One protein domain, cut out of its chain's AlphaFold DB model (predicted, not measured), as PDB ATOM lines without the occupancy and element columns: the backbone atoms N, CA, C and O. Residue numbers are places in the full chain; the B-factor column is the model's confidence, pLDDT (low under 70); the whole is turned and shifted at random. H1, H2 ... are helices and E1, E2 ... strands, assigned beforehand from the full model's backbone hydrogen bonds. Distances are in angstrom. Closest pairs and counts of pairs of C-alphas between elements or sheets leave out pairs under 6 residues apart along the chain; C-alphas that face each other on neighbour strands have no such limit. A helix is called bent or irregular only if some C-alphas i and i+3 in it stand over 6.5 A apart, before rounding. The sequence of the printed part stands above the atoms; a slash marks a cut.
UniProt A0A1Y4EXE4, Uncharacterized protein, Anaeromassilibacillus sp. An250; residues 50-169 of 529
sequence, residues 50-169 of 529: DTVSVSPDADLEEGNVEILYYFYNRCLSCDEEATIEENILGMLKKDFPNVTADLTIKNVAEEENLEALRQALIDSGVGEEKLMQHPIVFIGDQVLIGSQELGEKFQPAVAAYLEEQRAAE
ATOM      1  N   ASP A  50     302.942 328.389 246.447       55.97
ATOM      2  CA  ASP A  50     303.818 329.019 245.442       55.97
ATOM      3  C   ASP A  50     304.765 328.028 244.751       55.97
ATOM      4  O   ASP A  50     305.384 328.355 243.739       55.97
ATOM      5  N   THR A  51     304.861 326.796 245.264       62.75
ATOM      6  CA  THR A  51     305.693 325.724 244.694       62.75
ATOM      7  C   THR A  51     304.915 324.725 243.830       62.75
ATOM      8  O   THR A  51     305.524 323.845 243.216       62.75
ATOM      9  N   VAL A  52     303.584 324.854 243.751       69.00
ATOM     10  CA  VAL A  52     302.717 323.948 242.983       69.00
ATOM     11  C   VAL A  52     302.853 324.236 241.487       69.00
ATOM     12  O   VAL A  52     302.623 325.349 241.021       69.00
ATOM     13  N   SER A  53     303.233 323.218 240.711       64.62
ATOM     14  CA  SER A  53     303.336 323.314 239.254       64.62
ATOM     15  C   SER A  53     301.955 323.267 238.598       64.62
ATOM     16  O   SER A  53     301.246 322.270 238.749       64.62
ATOM     17  N   VAL A  54     301.622 324.306 237.832       75.56
ATOM     18  CA  VAL A  54     300.375 324.429 237.059       75.56
ATOM     19  C   VAL A  54     300.345 323.423 235.899       75.56
ATOM     20  O   VAL A  54     301.365 323.185 235.242       75.56
ATOM     21  N   SER A  55     299.180 322.820 235.658       73.38
ATOM     22  CA  SER A  55     298.932 321.902 234.546       73.38
ATOM     23  C   SER A  55     298.993 322.633 233.191       73.38
ATOM     24  O   SER A  55     298.498 323.753 233.084       73.38
ATOM     25  N   PRO A  56     299.555 322.033 232.124       61.28
ATOM     26  CA  PRO A  56     299.553 322.633 230.783       61.28
ATOM     27  C   PRO A  56     298.153 322.864 230.199       61.28
ATOM     28  O   PRO A  56     298.002 323.726 229.338       61.28
ATOM     29  N   ASP A  57     297.167 322.092 230.664       72.12
ATOM     30  CA  ASP A  57     295.762 322.144 230.239       72.12
ATOM     31  C   ASP A  57     294.871 322.851 231.285       72.12
ATOM     32  O   ASP A  57     293.667 322.609 231.336       72.12
ATOM     33  N   ALA A  58     295.467 323.659 232.171       73.69
ATOM     34  CA  ALA A  58     294.737 324.382 233.210       73.69
ATOM     35  C   ALA A  58     293.810 325.457 232.618       73.69
ATOM     36  O   ALA A  58     294.177 326.135 231.654       73.69
ATOM     37  N   ASP A  59     292.644 325.640 233.239       78.12
ATOM     38  CA  ASP A  59     291.767 326.774 232.944       78.12
ATOM     39  C   ASP A  59     292.351 328.037 233.598       78.12
ATOM     40  O   ASP A  59     292.627 328.064 234.798       78.12
ATOM     41  N   LEU A  60     292.596 329.065 232.788       79.44
ATOM     42  CA  LEU A  60     293.211 330.323 233.218       79.44
ATOM     43  C   LEU A  60     292.179 331.420 233.492       79.44
ATOM     44  O   LEU A  60     292.572 332.535 233.834       79.44
ATOM     45  N   GLU A  61     290.892 331.144 233.306       74.94
ATOM     46  CA  GLU A  61     289.833 332.106 233.580       74.94
ATOM     47  C   GLU A  61     289.680 332.335 235.092       74.94
ATOM     48  O   GLU A  61     289.876 331.429 235.908       74.94
ATOM     49  N   GLU A  62     289.380 333.579 235.465       77.44
ATOM     50  CA  GLU A  62     289.131 333.956 236.857       77.44
ATOM     51  C   GLU A  62     287.798 333.367 237.339       77.44
ATOM     52  O   GLU A  62     286.896 333.071 236.550       77.44
ATOM     53  N   GLY A  63     287.681 333.151 238.647       81.44
ATOM     54  CA  GLY A  63     286.451 332.641 239.237       81.44
ATOM     55  C   GLY A  63     286.554 332.387 240.733       81.44
ATOM     56  O   GLY A  63     287.633 332.433 241.334       81.44
ATOM     57  N   ASN A  64     285.409 332.083 241.334       87.12
ATOM     58  CA  ASN A  64     285.306 331.646 242.718       87.12
ATOM     59  C   ASN A  64     284.545 330.315 242.774       87.12
ATOM     60  O   ASN A  64     283.553 330.139 242.068       87.12
ATOM     61  N   VAL A  65     285.017 329.380 243.597       90.44
ATOM     62  CA  VAL A  65     284.330 328.118 243.876       90.44
ATOM     63  C   VAL A  65     284.075 327.950 245.373       90.44
ATOM     64  O   VAL A  65     284.996 328.006 246.187       90.44
ATOM     65  N   GLU A  66     282.824 327.684 245.742       91.56
ATOM     66  CA  GLU A  66     282.469 327.313 247.112       91.56
ATOM     67  C   GLU A  66     282.654 325.800 247.293       91.56
ATOM     68  O   GLU A  66     282.124 324.993 246.522       91.56
ATOM     69  N   ILE A  67     283.428 325.405 248.306       92.62
ATOM     70  CA  ILE A  67     283.724 324.001 248.599       92.62
ATOM     71  C   ILE A  67     283.416 323.718 250.065       92.62
ATOM     72  O   ILE A  67     284.051 324.253 250.973       92.62
ATOM     73  N   LEU A  68     282.494 322.790 250.311       92.19
ATOM     74  CA  LEU A  68     282.154 322.340 251.659       92.19
ATOM     75  C   LEU A  68     282.679 320.919 251.885       92.19
ATOM     76  O   LEU A  68     282.196 319.958 251.286       92.19
ATOM     77  N   TYR A  69     283.676 320.780 252.757       92.12
ATOM     78  CA  TYR A  69     284.419 319.542 252.987       92.12
ATOM     79  C   TYR A  69     284.098 318.931 254.355       92.12
ATOM     80  O   TYR A  69     284.492 319.453 255.396       92.12
ATOM     81  N   TYR A  70     283.443 317.773 254.366       91.81
ATOM     82  CA  TYR A  70     283.147 317.015 255.579       91.81
ATOM     83  C   TYR A  70     284.088 315.828 255.758       91.81
ATOM     84  O   TYR A  70     284.131 314.901 254.941       91.81
ATOM     85  N   PHE A  71     284.765 315.787 256.900       90.19
ATOM     86  CA  PHE A  71     285.657 314.692 257.273       90.19
ATOM     87  C   PHE A  71     285.353 314.176 258.670       90.19
ATOM     88  O   PHE A  71     284.670 314.826 259.456       90.19
ATOM     89  N   TYR A  72     285.859 312.985 258.977       86.56
ATOM     90  CA  TYR A  72     285.712 312.386 260.293       86.56
ATOM     91  C   TYR A  72     287.074 312.194 260.940       86.56
ATOM     92  O   TYR A  72     287.839 311.322 260.523       86.56
ATOM     93  N   ASN A  73     287.329 312.938 262.015       83.38
ATOM     94  CA  ASN A  73     288.476 312.703 262.877       83.38
ATOM     95  C   ASN A  73     288.086 312.706 264.356       83.38
ATOM     96  O   ASN A  73     287.523 313.664 264.876       83.38
ATOM     97  N   ARG A  74     288.455 311.638 265.070       76.69
ATOM     98  CA  ARG A  74     288.250 311.523 266.523       76.69
ATOM     99  C   ARG A  74     289.242 312.356 267.343       76.69
ATOM    100  O   ARG A  74     289.010 312.550 268.534       76.69
ATOM    101  N   CYS A  75     290.355 312.792 266.752       73.88
ATOM    102  CA  CYS A  75     291.364 313.622 267.402       73.88
ATOM    103  C   CYS A  75     291.030 315.112 267.238       73.88
ATOM    104  O   CYS A  75     291.500 315.761 266.314       73.88
ATOM    105  N   LEU A  76     290.277 315.681 268.184       63.78
ATOM    106  CA  LEU A  76     289.932 317.116 268.193       63.78
ATOM    107  C   LEU A  76     291.131 318.054 268.454       63.78
ATOM    108  O   LEU A  76     290.985 319.267 268.437       63.78
ATOM    109  N   SER A  77     292.312 317.507 268.762       57.38
ATOM    110  CA  SER A  77     293.546 318.270 269.001       57.38
ATOM    111  C   SER A  77     294.555 318.168 267.853       57.38
ATOM    112  O   SER A  77     295.683 318.633 268.003       57.38
ATOM    113  N   CYS A  78     294.206 317.463 266.776       67.00
ATOM    114  CA  CYS A  78     295.052 317.280 265.607       67.00
ATOM    115  C   CYS A  78     294.654 318.318 264.552       67.00
ATOM    116  O   CYS A  78     293.480 318.409 264.207       67.00
ATOM    117  N   ASP A  79     295.624 319.071 264.038       68.94
ATOM    118  CA  ASP A  79     295.417 320.075 262.987       68.94
ATOM    119  C   ASP A  79     295.338 319.408 261.600       68.94
ATOM    120  O   ASP A  79     296.235 319.509 260.765       68.94
ATOM    121  N   GLU A  80     294.304 318.588 261.401       76.12
ATOM    122  CA  GLU A  80     294.039 317.949 260.105       76.12
ATOM    123  C   GLU A  80     293.414 318.922 259.101       76.12
ATOM    124  O   GLU A  80     293.560 318.722 257.898       76.12
ATOM    125  N   GLU A  81     292.778 319.989 259.585       79.94
ATOM    126  CA  GLU A  81     292.118 321.011 258.770       79.94
ATOM    127  C   GLU A  81     293.129 321.749 257.892       79.94
ATOM    128  O   GLU A  81     292.941 321.775 256.678       79.94
ATOM    129  N   ALA A  82     294.263 322.192 258.451       79.81
ATOM    130  CA  ALA A  82     295.325 322.836 257.673       79.81
ATOM    131  C   ALA A  82     295.887 321.923 256.566       79.81
ATOM    132  O   ALA A  82     296.158 322.358 255.449       79.81
ATOM    133  N   THR A  83     296.022 320.620 256.840       83.12
ATOM    134  CA  THR A  83     296.512 319.658 255.835       83.12
ATOM    135  C   THR A  83     295.473 319.413 254.737       83.12
ATOM    136  O   THR A  83     295.825 319.222 253.571       83.12
ATOM    137  N   ILE A  84     294.186 319.370 255.084       86.38
ATOM    138  CA  ILE A  84     293.097 319.223 254.111       86.38
ATOM    139  C   ILE A  84     293.026 320.468 253.224       86.38
ATOM    140  O   ILE A  84     292.962 320.328 252.003       86.38
ATOM    141  N   GLU A  85     293.102 321.653 253.825       86.69
ATOM    142  CA  GLU A  85     293.120 322.939 253.134       86.69
ATOM    143  C   GLU A  85     294.257 323.010 252.109       86.69
ATOM    144  O   GLU A  85     293.997 323.203 250.921       86.69
ATOM    145  N   GLU A  86     295.500 322.731 252.518       85.50
ATOM    146  CA  GLU A  86     296.653 322.726 251.607       85.50
ATOM    147  C   GLU A  86     296.479 321.754 250.431       85.50
ATOM    148  O   GLU A  86     296.842 322.075 249.296       85.50
ATOM    149  N   ASN A  87     295.910 320.568 250.671       86.50
ATOM    150  CA  ASN A  87     295.685 319.578 249.616       86.50
ATOM    151  C   ASN A  87     294.600 320.023 248.627       86.50
ATOM    152  O   ASN A  87     294.771 319.849 247.421       86.50
ATOM    153  N   ILE A  88     293.490 320.583 249.116       89.44
ATOM    154  CA  ILE A  88     292.379 321.041 248.273       89.44
ATOM    155  C   ILE A  88     292.804 322.261 247.456       89.44
ATOM    156  O   ILE A  88     292.657 322.253 246.233       89.44
ATOM    157  N   LEU A  89     293.416 323.258 248.098       88.25
ATOM    158  CA  LEU A  89     293.946 324.439 247.418       88.25
ATOM    159  C   LEU A  89     295.076 324.071 246.446       88.25
ATOM    160  O   LEU A  89     295.179 324.654 245.370       88.25
ATOM    161  N   GLY A  90     295.892 323.063 246.772       85.94
ATOM    162  CA  GLY A  90     296.907 322.526 245.869       85.94
ATOM    163  C   GLY A  90     296.314 321.858 244.623       85.94
ATOM    164  O   GLY A  90     296.819 322.075 243.521       85.94
ATOM    165  N   MET A  91     295.237 321.077 244.771       86.31
ATOM    166  CA  MET A  91     294.507 320.497 243.633       86.31
ATOM    167  C   MET A  91     293.844 321.581 242.780       86.31
ATOM    168  O   MET A  91     293.926 321.511 241.556       86.31
ATOM    169  N   LEU A  92     293.259 322.605 243.408       88.56
ATOM    170  CA  LEU A  92     292.652 323.734 242.709       88.56
ATOM    171  C   LEU A  92     293.698 324.532 241.926       88.56
ATOM    172  O   LEU A  92     293.581 324.650 240.716       88.56
ATOM    173  N   LYS A  93     294.782 324.982 242.569       87.12
ATOM    174  CA  LYS A  93     295.841 325.784 241.929       87.12
ATOM    175  C   LYS A  93     296.530 325.060 240.768       87.12
ATOM    176  O   LYS A  93     297.032 325.699 239.845       87.12
ATOM    177  N   LYS A  94     296.582 323.726 240.817       87.25
ATOM    178  CA  LYS A  94     297.165 322.904 239.753       87.25
ATOM    179  C   LYS A  94     296.364 322.996 238.452       87.25
ATOM    180  O   LYS A  94     296.982 323.118 237.396       87.25
ATOM    181  N   ASP A  95     295.038 322.914 238.526       84.44
ATOM    182  CA  ASP A  95     294.165 322.818 237.348       84.44
ATOM    183  C   ASP A  95     293.397 324.133 237.052       84.44
ATOM    184  O   ASP A  95     292.958 324.332 235.923       84.44
ATOM    185  N   PHE A  96     293.316 325.048 238.027       87.88
ATOM    186  CA  PHE A  96     292.615 326.342 237.998       87.88
ATOM    187  C   PHE A  96     293.423 327.432 238.753       87.88
ATOM    188  O   PHE A  96     293.056 327.848 239.853       87.88
ATOM    189  N   PRO A  97     294.573 327.890 238.226       83.31
ATOM    190  CA  PRO A  97     295.498 328.790 238.929       83.31
ATOM    191  C   PRO A  97     294.932 330.170 239.302       83.31
ATOM    192  O   PRO A  97     295.457 330.782 240.231       83.31
ATOM    193  N   ASN A  98     293.907 330.650 238.592       80.19
ATOM    194  CA  ASN A  98     293.297 331.971 238.793       80.19
ATOM    195  C   ASN A  98     291.928 331.900 239.498       80.19
ATOM    196  O   ASN A  98     291.232 332.909 239.593       80.19
ATOM    197  N   VAL A  99     291.541 330.723 239.998       84.75
ATOM    198  CA  VAL A  99     290.290 330.523 240.736       84.75
ATOM    199  C   VAL A  99     290.570 330.548 242.235       84.75
ATOM    200  O   VAL A  99     291.475 329.873 242.731       84.75
ATOM    201  N   THR A 100     289.774 331.323 242.965       86.56
ATOM    202  CA  THR A 100     289.781 331.353 244.434       86.56
ATOM    203  C   THR A 100     288.757 330.361 244.985       86.56
ATOM    204  O   THR A 100     287.743 330.103 244.341       86.56
ATOM    205  N   ALA A 101     289.015 329.773 246.156       87.00
ATOM    206  CA  ALA A 101     288.055 328.885 246.809       87.00
ATOM    207  C   ALA A 101     287.636 329.417 248.174       87.00
ATOM    208  O   ALA A 101     288.491 329.685 249.018       87.00
ATOM    209  N   ASP A 102     286.325 329.487 248.394       87.88
ATOM    210  CA  ASP A 102     285.750 329.590 249.733       87.88
ATOM    211  C   ASP A 102     285.602 328.169 250.298       87.88
ATOM    212  O   ASP A 102     284.667 327.431 249.974       87.88
ATOM    213  N   LEU A 103     286.611 327.734 251.056       89.81
ATOM    214  CA  LEU A 103     286.699 326.378 251.585       89.81
ATOM    215  C   LEU A 103     286.211 326.335 253.034       89.81
ATOM    216  O   LEU A 103     286.896 326.773 253.956       89.81
ATOM    217  N   THR A 104     285.068 325.691 253.252       91.75
ATOM    218  CA  THR A 104     284.565 325.395 254.595       91.75
ATOM    219  C   THR A 104     284.844 323.936 254.949       91.75
ATOM    220  O   THR A 104     284.271 323.020 254.358       91.75
ATOM    221  N   ILE A 105     285.693 323.696 255.949       90.50
ATOM    222  CA  ILE A 105     286.033 322.350 256.433       90.50
ATOM    223  C   ILE A 105     285.267 322.069 257.729       90.50
ATOM    224  O   ILE A 105     285.292 322.868 258.659       90.50
ATOM    225  N   LYS A 106     284.573 320.928 257.804       90.12
ATOM    226  CA  LYS A 106     283.768 320.530 258.969       90.12
ATOM    227  C   LYS A 106     284.100 319.117 259.431       90.12
ATOM    228  O   LYS A 106     283.948 318.146 258.682       90.12
ATOM    229  N   ASN A 107     284.485 318.985 260.699       88.25
ATOM    230  CA  ASN A 107     284.682 317.684 261.329       88.25
ATOM    231  C   ASN A 107     283.355 317.139 261.877       88.25
ATOM    232  O   ASN A 107     282.807 317.646 262.855       88.25
ATOM    233  N   VAL A 108     282.863 316.048 261.297       88.69
ATOM    234  CA  VAL A 108     281.604 315.384 261.692       88.69
ATOM    235  C   VAL A 108     281.713 314.562 262.981       88.69
ATOM    236  O   VAL A 108     280.763 313.888 263.377       88.69
ATOM    237  N   ALA A 109     282.873 314.574 263.646       86.06
ATOM    238  CA  ALA A 109     282.966 314.130 265.034       86.06
ATOM    239  C   ALA A 109     282.179 315.049 265.987       86.06
ATOM    240  O   ALA A 109     281.808 314.612 267.077       86.06
ATOM    241  N   GLU A 110     281.915 316.290 265.572       86.88
ATOM    242  CA  GLU A 110     281.035 317.227 266.261       86.88
ATOM    243  C   GLU A 110     279.575 317.009 265.848       86.88
ATOM    244  O   GLU A 110     279.261 316.859 264.665       86.88
ATOM    245  N   GLU A 111     278.675 316.999 266.833       86.38
ATOM    246  CA  GLU A 111     277.251 316.695 266.632       86.38
ATOM    247  C   GLU A 111     276.567 317.722 265.711       86.38
ATOM    248  O   GLU A 111     275.805 317.335 264.829       86.38
ATOM    249  N   GLU A 112     276.927 319.003 265.828       90.12
ATOM    250  CA  GLU A 112     276.423 320.088 264.972       90.12
ATOM    251  C   GLU A 112     276.799 319.886 263.494       90.12
ATOM    252  O   GLU A 112     275.949 319.961 262.605       90.12
ATOM    253  N   ASN A 113     278.063 319.550 263.217       88.69
ATOM    254  CA  ASN A 113     278.543 319.302 261.856       88.69
ATOM    255  C   ASN A 113     277.937 318.028 261.253       88.69
ATOM    256  O   ASN A 113     277.698 317.967 260.047       88.69
ATOM    257  N   LEU A 114     277.678 317.013 262.080       87.94
ATOM    258  CA  LEU A 114     277.008 315.786 261.659       87.94
ATOM    259  C   LEU A 114     275.544 316.042 261.266       87.94
ATOM    260  O   LEU A 114     275.074 315.500 260.264       87.94
ATOM    261  N   GLU A 115     274.824 316.864 262.035       89.44
ATOM    262  CA  GLU A 115     273.462 317.291 261.694       89.44
ATOM    263  C   GLU A 115     273.443 318.124 260.406       89.44
ATOM    264  O   GLU A 115     272.619 317.864 259.526       89.44
ATOM    265  N   ALA A 116     274.396 319.048 260.245       89.62
ATOM    266  CA  ALA A 116     274.550 319.838 259.025       89.62
ATOM    267  C   ALA A 116     274.824 318.961 257.789       89.62
ATOM    268  O   ALA A 116     274.185 319.143 256.753       89.62
ATOM    269  N   LEU A 117     275.709 317.961 257.903       89.88
ATOM    270  CA  LEU A 117     275.970 316.998 256.827       89.88
ATOM    271  C   LEU A 117     274.716 316.192 256.472       89.88
ATOM    272  O   LEU A 117     274.436 315.973 255.294       89.88
ATOM    273  N   ARG A 118     273.958 315.732 257.476       87.94
ATOM    274  CA  ARG A 118     272.716 314.985 257.244       87.94
ATOM    275  C   ARG A 118     271.722 315.820 256.440       87.94
ATOM    276  O   ARG A 118     271.145 315.301 255.490       87.94
ATOM    277  N   GLN A 119     271.545 317.087 256.811       87.50
ATOM    278  CA  GLN A 119     270.652 317.993 256.101       87.50
ATOM    279  C   GLN A 119     271.126 318.222 254.657       87.50
ATOM    280  O   GLN A 119     270.346 318.026 253.731       87.50
ATOM    281  N   ALA A 120     272.419 318.498 254.456       85.62
ATOM    282  CA  ALA A 120     272.998 318.693 253.127       85.62
ATOM    283  C   ALA A 120     272.831 317.461 252.212       85.62
ATOM    284  O   ALA A 120     272.469 317.597 251.048       85.62
ATOM    285  N   LEU A 121     273.020 316.240 252.732       87.12
ATOM    286  CA  LEU A 121     272.805 315.011 251.953       87.12
ATOM    287  C   LEU A 121     271.341 314.826 251.532       87.12
ATOM    288  O   LEU A 121     271.085 314.374 250.415       87.12
ATOM    289  N   ILE A 122     270.390 315.177 252.406       86.00
ATOM    290  CA  ILE A 122     268.954 315.134 252.096       86.00
ATOM    291  C   ILE A 122     268.628 316.128 250.980       86.00
ATOM    292  O   ILE A 122     267.942 315.757 250.025       86.00
ATOM    293  N   ASP A 123     269.139 317.353 251.089       84.38
ATOM    294  CA  ASP A 123     268.874 318.431 250.136       84.38
ATOM    295  C   ASP A 123     269.466 318.109 248.749       84.38
ATOM    296  O   ASP A 123     268.809 318.330 247.734       84.38
ATOM    297  N   SER A 124     270.632 317.452 248.696       82.06
ATOM    298  CA  SER A 124     271.246 316.959 247.452       82.06
ATOM    299  C   SER A 124     270.676 315.619 246.945       82.06
ATOM    300  O   SER A 124     271.176 315.060 245.968       82.06
ATOM    301  N   GLY A 125     269.656 315.049 247.600       82.31
ATOM    302  CA  GLY A 125     269.017 313.793 247.182       82.31
ATOM    303  C   GLY A 125     269.894 312.538 247.323       82.31
ATOM    304  O   GLY A 125     269.625 311.516 246.683       82.31
ATOM    305  N   VAL A 126     270.941 312.593 248.150       83.06
ATOM    306  CA  VAL A 126     271.859 311.480 248.414       83.06
ATOM    307  C   VAL A 126     271.367 310.676 249.620       83.06
ATOM    308  O   VAL A 126     271.038 311.221 250.670       83.06
ATOM    309  N   GLY A 127     271.326 309.348 249.492       78.44
ATOM    310  CA  GLY A 127     270.874 308.471 250.573       78.44
ATOM    311  C   GLY A 127     271.800 308.471 251.799       78.44
ATOM    312  O   GLY A 127     273.030 308.492 251.676       78.44
ATOM    313  N   GLU A 128     271.208 308.397 253.001       75.88
ATOM    314  CA  GLU A 128     271.939 308.376 254.283       75.88
ATOM    315  C   GLU A 128     272.927 307.198 254.409       75.88
ATOM    316  O   GLU A 128     273.822 307.222 255.252       75.88
ATOM    317  N   GLU A 129     272.835 306.160 253.573       77.81
ATOM    318  CA  GLU A 129     273.795 305.051 253.566       77.81
ATOM    319  C   GLU A 129     275.236 305.479 253.237       77.81
ATOM    320  O   GLU A 129     276.186 304.744 253.528       77.81
ATOM    321  N   LYS A 130     275.415 306.667 252.648       80.19
ATOM    322  CA  LYS A 130     276.730 307.219 252.305       80.19
ATOM    323  C   LYS A 130     277.341 308.103 253.390       80.19
ATOM    324  O   LYS A 130     278.505 308.467 253.279       80.19
ATOM    325  N   LEU A 131     276.614 308.368 254.473       78.81
ATOM    326  CA  LEU A 131     277.014 309.286 255.547       78.81
ATOM    327  C   LEU A 131     278.313 308.854 256.256       78.81
ATOM    328  O   LEU A 131     279.027 309.681 256.802       78.81
ATOM    329  N   MET A 132     278.659 307.562 256.192       79.62
ATOM    330  CA  MET A 132     279.887 306.996 256.773       79.62
ATOM    331  C   MET A 132     281.090 306.976 255.807       79.62
ATOM    332  O   MET A 132     282.154 306.472 256.168       79.62
ATOM    333  N   GLN A 133     280.933 307.456 254.570       84.44
ATOM    334  CA  GLN A 133     281.932 307.348 253.499       84.44
ATOM    335  C   GLN A 133     282.712 308.660 253.336       84.44
ATOM    336  O   GLN A 133     282.614 309.341 252.322       84.44
ATOM    337  N   HIS A 134     283.489 309.019 254.359       84.06
ATOM    338  CA  HIS A 134     284.309 310.233 254.349       84.06
ATOM    339  C   HIS A 134     285.555 310.116 253.448       84.06
ATOM    340  O   HIS A 134     286.093 309.014 253.282       84.06
ATOM    341  N   PRO A 135     286.080 311.245 252.936       90.50
ATOM    342  CA  PRO A 135     285.497 312.590 253.007       90.50
ATOM    343  C   PRO A 135     284.261 312.740 252.109       90.50
ATOM    344  O   PRO A 135     284.147 312.048 251.104       90.50
ATOM    345  N   ILE A 136     283.347 313.634 252.477       91.31
ATOM    346  CA  ILE A 136     282.198 314.023 251.647       91.31
ATOM    347  C   ILE A 136     282.381 315.494 251.298       91.31
ATOM    348  O   ILE A 136     282.485 316.318 252.201       91.31
ATOM    349  N   VAL A 137     282.448 315.814 250.012       92.44
ATOM    350  CA  VAL A 137     282.752 317.161 249.523       92.44
ATOM    351  C   VAL A 137     281.624 317.636 248.625       92.44
ATOM    352  O   VAL A 137     281.238 316.914 247.708       92.44
ATOM    353  N   PHE A 138     281.114 318.833 248.887       92.06
ATOM    354  CA  PHE A 138     280.115 319.496 248.056       92.06
ATOM    355  C   PHE A 138     280.781 320.616 247.262       92.06
ATOM    356  O   PHE A 138     281.555 321.390 247.826       92.06
ATOM    357  N   ILE A 139     280.483 320.665 245.964       90.81
ATOM    358  CA  ILE A 139     280.901 321.712 245.025       90.81
ATOM    359  C   ILE A 139     279.653 322.052 244.204       90.81
ATOM    360  O   ILE A 139     279.291 321.305 243.289       90.81
ATOM    361  N   GLY A 140     278.936 323.106 244.604       85.38
ATOM    362  CA  GLY A 140     277.561 323.365 244.152       85.38
ATOM    363  C   GLY A 140     276.658 322.140 244.324       85.38
ATOM    364  O   GLY A 140     276.605 321.541 245.398       85.38
ATOM    365  N   ASP A 141     276.001 321.723 243.240       84.19
ATOM    366  CA  ASP A 141     275.105 320.558 243.222       84.19
ATOM    367  C   ASP A 141     275.836 319.199 243.190       84.19
ATOM    368  O   ASP A 141     275.212 318.138 243.313       84.19
ATOM    369  N   GLN A 142     277.164 319.185 243.021       88.69
ATOM    370  CA  GLN A 142     277.931 317.942 242.962       88.69
ATOM    371  C   GLN A 142     278.396 317.485 244.344       88.69
ATOM    372  O   GLN A 142     278.990 318.242 245.109       88.69
ATOM    373  N   VAL A 143     278.198 316.193 244.627       91.50
ATOM    374  CA  VAL A 143     278.635 315.545 245.871       91.50
ATOM    375  C   VAL A 143     279.680 314.476 245.562       91.50
ATOM    376  O   VAL A 143     279.385 313.469 244.913       91.50
ATOM    377  N   LEU A 144     280.903 314.678 246.049       91.44
ATOM    378  CA  LEU A 144     282.026 313.752 245.916       91.44
ATOM    379  C   LEU A 144     282.193 312.966 247.215       91.44
ATOM    380  O   LEU A 144     282.310 313.552 248.289       91.44
ATOM    381  N   ILE A 145     282.191 311.635 247.132       90.69
ATOM    382  CA  ILE A 145     282.132 310.765 248.313       90.69
ATOM    383  C   ILE A 145     283.314 309.801 248.313       90.69
ATOM    384  O   ILE A 145     283.473 308.972 247.419       90.69
ATOM    385  N   GLY A 146     284.136 309.891 249.354       88.06
ATOM    386  CA  GLY A 146     285.369 309.137 249.505       88.06
ATOM    387  C   GLY A 146     286.548 309.733 248.731       88.06
ATOM    388  O   GLY A 146     286.408 310.514 247.790       88.06
ATOM    389  N   SER A 147     287.758 309.324 249.117       84.75
ATOM    390  CA  SER A 147     289.005 309.845 248.542       84.75
ATOM    391  C   SER A 147     289.194 309.495 247.065       84.75
ATOM    392  O   SER A 147     289.840 310.247 246.339       84.75
ATOM    393  N   GLN A 148     288.629 308.371 246.612       83.50
ATOM    394  CA  GLN A 148     288.705 307.962 245.213       83.50
ATOM    395  C   GLN A 148     287.876 308.888 244.312       83.50
ATOM    396  O   GLN A 148     288.403 309.394 243.324       83.50
ATOM    397  N   GLU A 149     286.606 309.140 244.659       87.94
ATOM    398  CA  GLU A 149     285.762 310.044 243.870       87.94
ATOM    399  C   GLU A 149     286.289 311.474 243.919       87.94
ATOM    400  O   GLU A 149     286.281 312.143 242.893       87.94
ATOM    401  N   LEU A 150     286.810 311.912 245.071       88.50
ATOM    402  CA  LEU A 150     287.471 313.208 245.181       88.50
ATOM    403  C   LEU A 150     288.623 313.322 244.170       88.50
ATOM    404  O   LEU A 150     288.634 314.242 243.368       88.50
ATOM    405  N   GLY A 151     289.551 312.364 244.122       86.19
ATOM    406  CA  GLY A 151     290.680 312.435 243.186       86.19
ATOM    407  C   GLY A 151     290.292 312.371 241.702       86.19
ATOM    408  O   GLY A 151     290.946 313.001 240.875       86.19
ATOM    409  N   GLU A 152     289.250 311.612 241.348       88.06
ATOM    410  CA  GLU A 152     288.832 311.418 239.951       88.06
ATOM    411  C   GLU A 152     287.889 312.517 239.438       88.06
ATOM    412  O   GLU A 152     287.919 312.848 238.254       88.06
ATOM    413  N   LYS A 153     287.031 313.063 240.310       91.31
ATOM    414  CA  LYS A 153     285.939 313.965 239.919       91.31
ATOM    415  C   LYS A 153     286.092 315.401 240.407       91.31
ATOM    416  O   LYS A 153     285.280 316.229 240.014       91.31
ATOM    417  N   PHE A 154     287.108 315.727 241.203       91.31
ATOM    418  CA  PHE A 154     287.308 317.102 241.672       91.31
ATOM    419  C   PHE A 154     287.435 318.098 240.515       91.31
ATOM    420  O   PHE A 154     286.664 319.048 240.446       91.31
ATOM    421  N   GLN A 155     288.328 317.834 239.556       91.19
ATOM    422  CA  GLN A 155     288.505 318.702 238.389       91.19
ATOM    423  C   GLN A 155     287.200 318.905 237.586       91.19
ATOM    424  O   GLN A 155     286.821 320.057 237.383       91.19
ATOM    425  N   PRO A 156     286.482 317.855 237.130       90.06
ATOM    426  CA  PRO A 156     285.249 318.057 236.369       90.06
ATOM    427  C   PRO A 156     284.109 318.660 237.202       90.06
ATOM    428  O   PRO A 156     283.250 319.318 236.628       90.06
ATOM    429  N   ALA A 157     284.088 318.465 238.526       90.38
ATOM    430  CA  ALA A 157     283.101 319.096 239.400       90.38
ATOM    431  C   ALA A 157     283.319 320.611 239.500       90.38
ATOM    432  O   ALA A 157     282.370 321.369 239.326       90.38
ATOM    433  N   VAL A 158     284.566 321.047 239.703       90.62
ATOM    434  CA  VAL A 158     284.928 322.473 239.711       90.62
ATOM    435  C   VAL A 158     284.674 323.100 238.339       90.62
ATOM    436  O   VAL A 158     284.069 324.161 238.265       90.62
ATOM    437  N   ALA A 159     285.057 322.426 237.250       88.12
ATOM    438  CA  ALA A 159     284.805 322.929 235.897       88.12
ATOM    439  C   ALA A 159     283.306 323.116 235.614       88.12
ATOM    440  O   ALA A 159     282.912 324.164 235.118       88.12
ATOM    441  N   ALA A 160     282.469 322.134 235.968       87.25
ATOM    442  CA  ALA A 160     281.022 322.227 235.776       87.25
ATOM    443  C   ALA A 160     280.390 323.334 236.635       87.25
ATOM    444  O   ALA A 160     279.513 324.043 236.156       87.25
ATOM    445  N   TYR A 161     280.856 323.501 237.877       88.06
ATOM    446  CA  TYR A 161     280.421 324.591 238.749       88.06
ATOM    447  C   TYR A 161     280.744 325.960 238.140       88.06
ATOM    448  O   TYR A 161     279.882 326.830 238.074       88.06
ATOM    449  N   LEU A 162     281.977 326.142 237.658       87.44
ATOM    450  CA  LEU A 162     282.401 327.388 237.020       87.44
ATOM    451  C   LEU A 162     281.645 327.639 235.710       87.44
ATOM    452  O   LEU A 162     281.250 328.768 235.453       87.44
ATOM    453  N   GLU A 163     281.392 326.605 234.903       84.19
ATOM    454  CA  GLU A 163     280.601 326.713 233.669       84.19
ATOM    455  C   GLU A 163     279.148 327.123 233.957       84.19
ATOM    456  O   GLU A 163     278.601 327.974 233.260       84.19
ATOM    457  N   GLU A 164     278.535 326.578 235.011       80.88
ATOM    458  CA  GLU A 164     277.188 326.955 235.451       80.88
ATOM    459  C   GLU A 164     277.130 328.400 235.969       80.88
ATOM    460  O   GLU A 164     276.209 329.138 235.616       80.88
ATOM    461  N   GLN A 165     278.130 328.832 236.745       78.81
ATOM    462  CA  GLN A 165     278.245 330.225 237.194       78.81
ATOM    463  C   GLN A 165     278.411 331.183 236.006       78.81
ATOM    464  O   GLN A 165     277.661 332.150 235.897       78.81
ATOM    465  N   ARG A 166     279.310 330.867 235.064       76.88
ATOM    466  CA  ARG A 166     279.539 331.666 233.845       76.88
ATOM    467  C   ARG A 166     278.290 331.725 232.960       76.88
ATOM    468  O   ARG A 166     277.953 332.783 232.442       76.88
ATOM    469  N   ALA A 167     277.555 330.620 232.818       68.31
ATOM    470  CA  ALA A 167     276.299 330.596 232.065       68.31
ATOM    471  C   ALA A 167     275.196 331.438 232.734       68.31
ATOM    472  O   ALA A 167     274.426 332.109 232.047       68.31
ATOM    473  N   ALA A 168     275.124 331.435 234.070       61.66
ATOM    474  CA  ALA A 168     274.199 332.282 234.821       61.66
ATOM    475  C   ALA A 168     274.575 333.775 234.757       61.66
ATOM    476  O   ALA A 168     273.686 334.634 234.776       61.66
ATOM    477  N   GLU A 169     275.869 334.091 234.670       59.44
ATOM    478  CA  GLU A 169     276.365 335.441 234.383       59.44
ATOM    479  C   GLU A 169     275.978 335.877 232.967       59.44
ATOM    480  O   GLU A 169     275.395 336.944 232.817       59.44
TER     481      GLU A 169
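AT A GLANCE: This is residues 50 to 169 of the 529 residues of an uncharacterized protein of Anaeromassilibacillus sp. An250 (UniProt A0A1Y4EXE4). A twisted sheet of four strands has helices over both of its faces, in three layers: H1 covers E2 and E1 on one face, the kinked H3 packs on E4, E3 and E1 on that same face, and H2 packs on the other face. The part before E1, residues 50 to 62, runs round the outside as a long tail. The printed part has 120 residues, with three named helices and four named strands in the order E1 H1 E2 H2 E3 E4 H3, of mixed class. The sheet runs E2 E1 E3 E4 and is mixed; the whole is compact, with a radius of gyration of the C-alphas of 14.7 A, and spans 40 by 33 by 23 A.

HOW THE PARTS SIT: E1, residues 63 to 71, is an inner strand. With H1, residues 80 to 95, and E2, residues 99 to 107, it makes a strand-helix-strand unit, two parallel neighbour strands with a helix between, whose crossover is right-handed. N 67 and O 102 are 2.9 A apart, within hydrogen-bond range. H1 is on the sheet at a height of 8.7 A, over E2 and E1; its closest C-alphas to E2 are those of Glu 81 and Ile 105, 6.7 A. H2, residues 111 to 123, is on the opposite face from H1, at a height of 10.1 A. E3, residues 136 to 139, is antiparallel to E1, with N 68 and O 138 3.0 A apart. E3 and E4, residues 142 to 145, form a hairpin, with N 137 and O 144 2.8 A apart. H3, residues 146 to 169, is on the sheet and only just at the sheet's level, at a height of 3.9 A. Its closest C-alphas to E4 are those of Leu 144 and Leu 150, 5.5 A. H1 and H3 are close but not clearly touching, at a steep tilt of 58 degrees. H2 and H3 are apart. Every O i to N i+4 pair is within hydrogen-bond range in H2, 11 of 12 in H1 and 18 of 20 in H3.

IN THESE COORDINATES: E1 begins at C-alpha 63, (286.451, 332.641, 239.237), and measures 25.5 A. H1 measures 23.3 A, E2 24.9 A and H2 18.6 A; the four-residue E3 and E4 are shorter. H3 measures 31.6 A and ends at C-alpha 169, (276.365, 335.441, 234.383). It has a kink of 58 degrees near residue 153 and is irregular, C-alphas 152 and 155 being 7.5 A apart.

THE WHOLE: The two C-alphas farthest apart are those of Pro 56 and Glu 111, 42.6 A. The printed part has no cut. The link from H2 to E3 is long, 12 residues. The mean pLDDT of the printed part is 83.4; residues 50 to 53, 56, 76 to 79 and 167 to 169 are under 70.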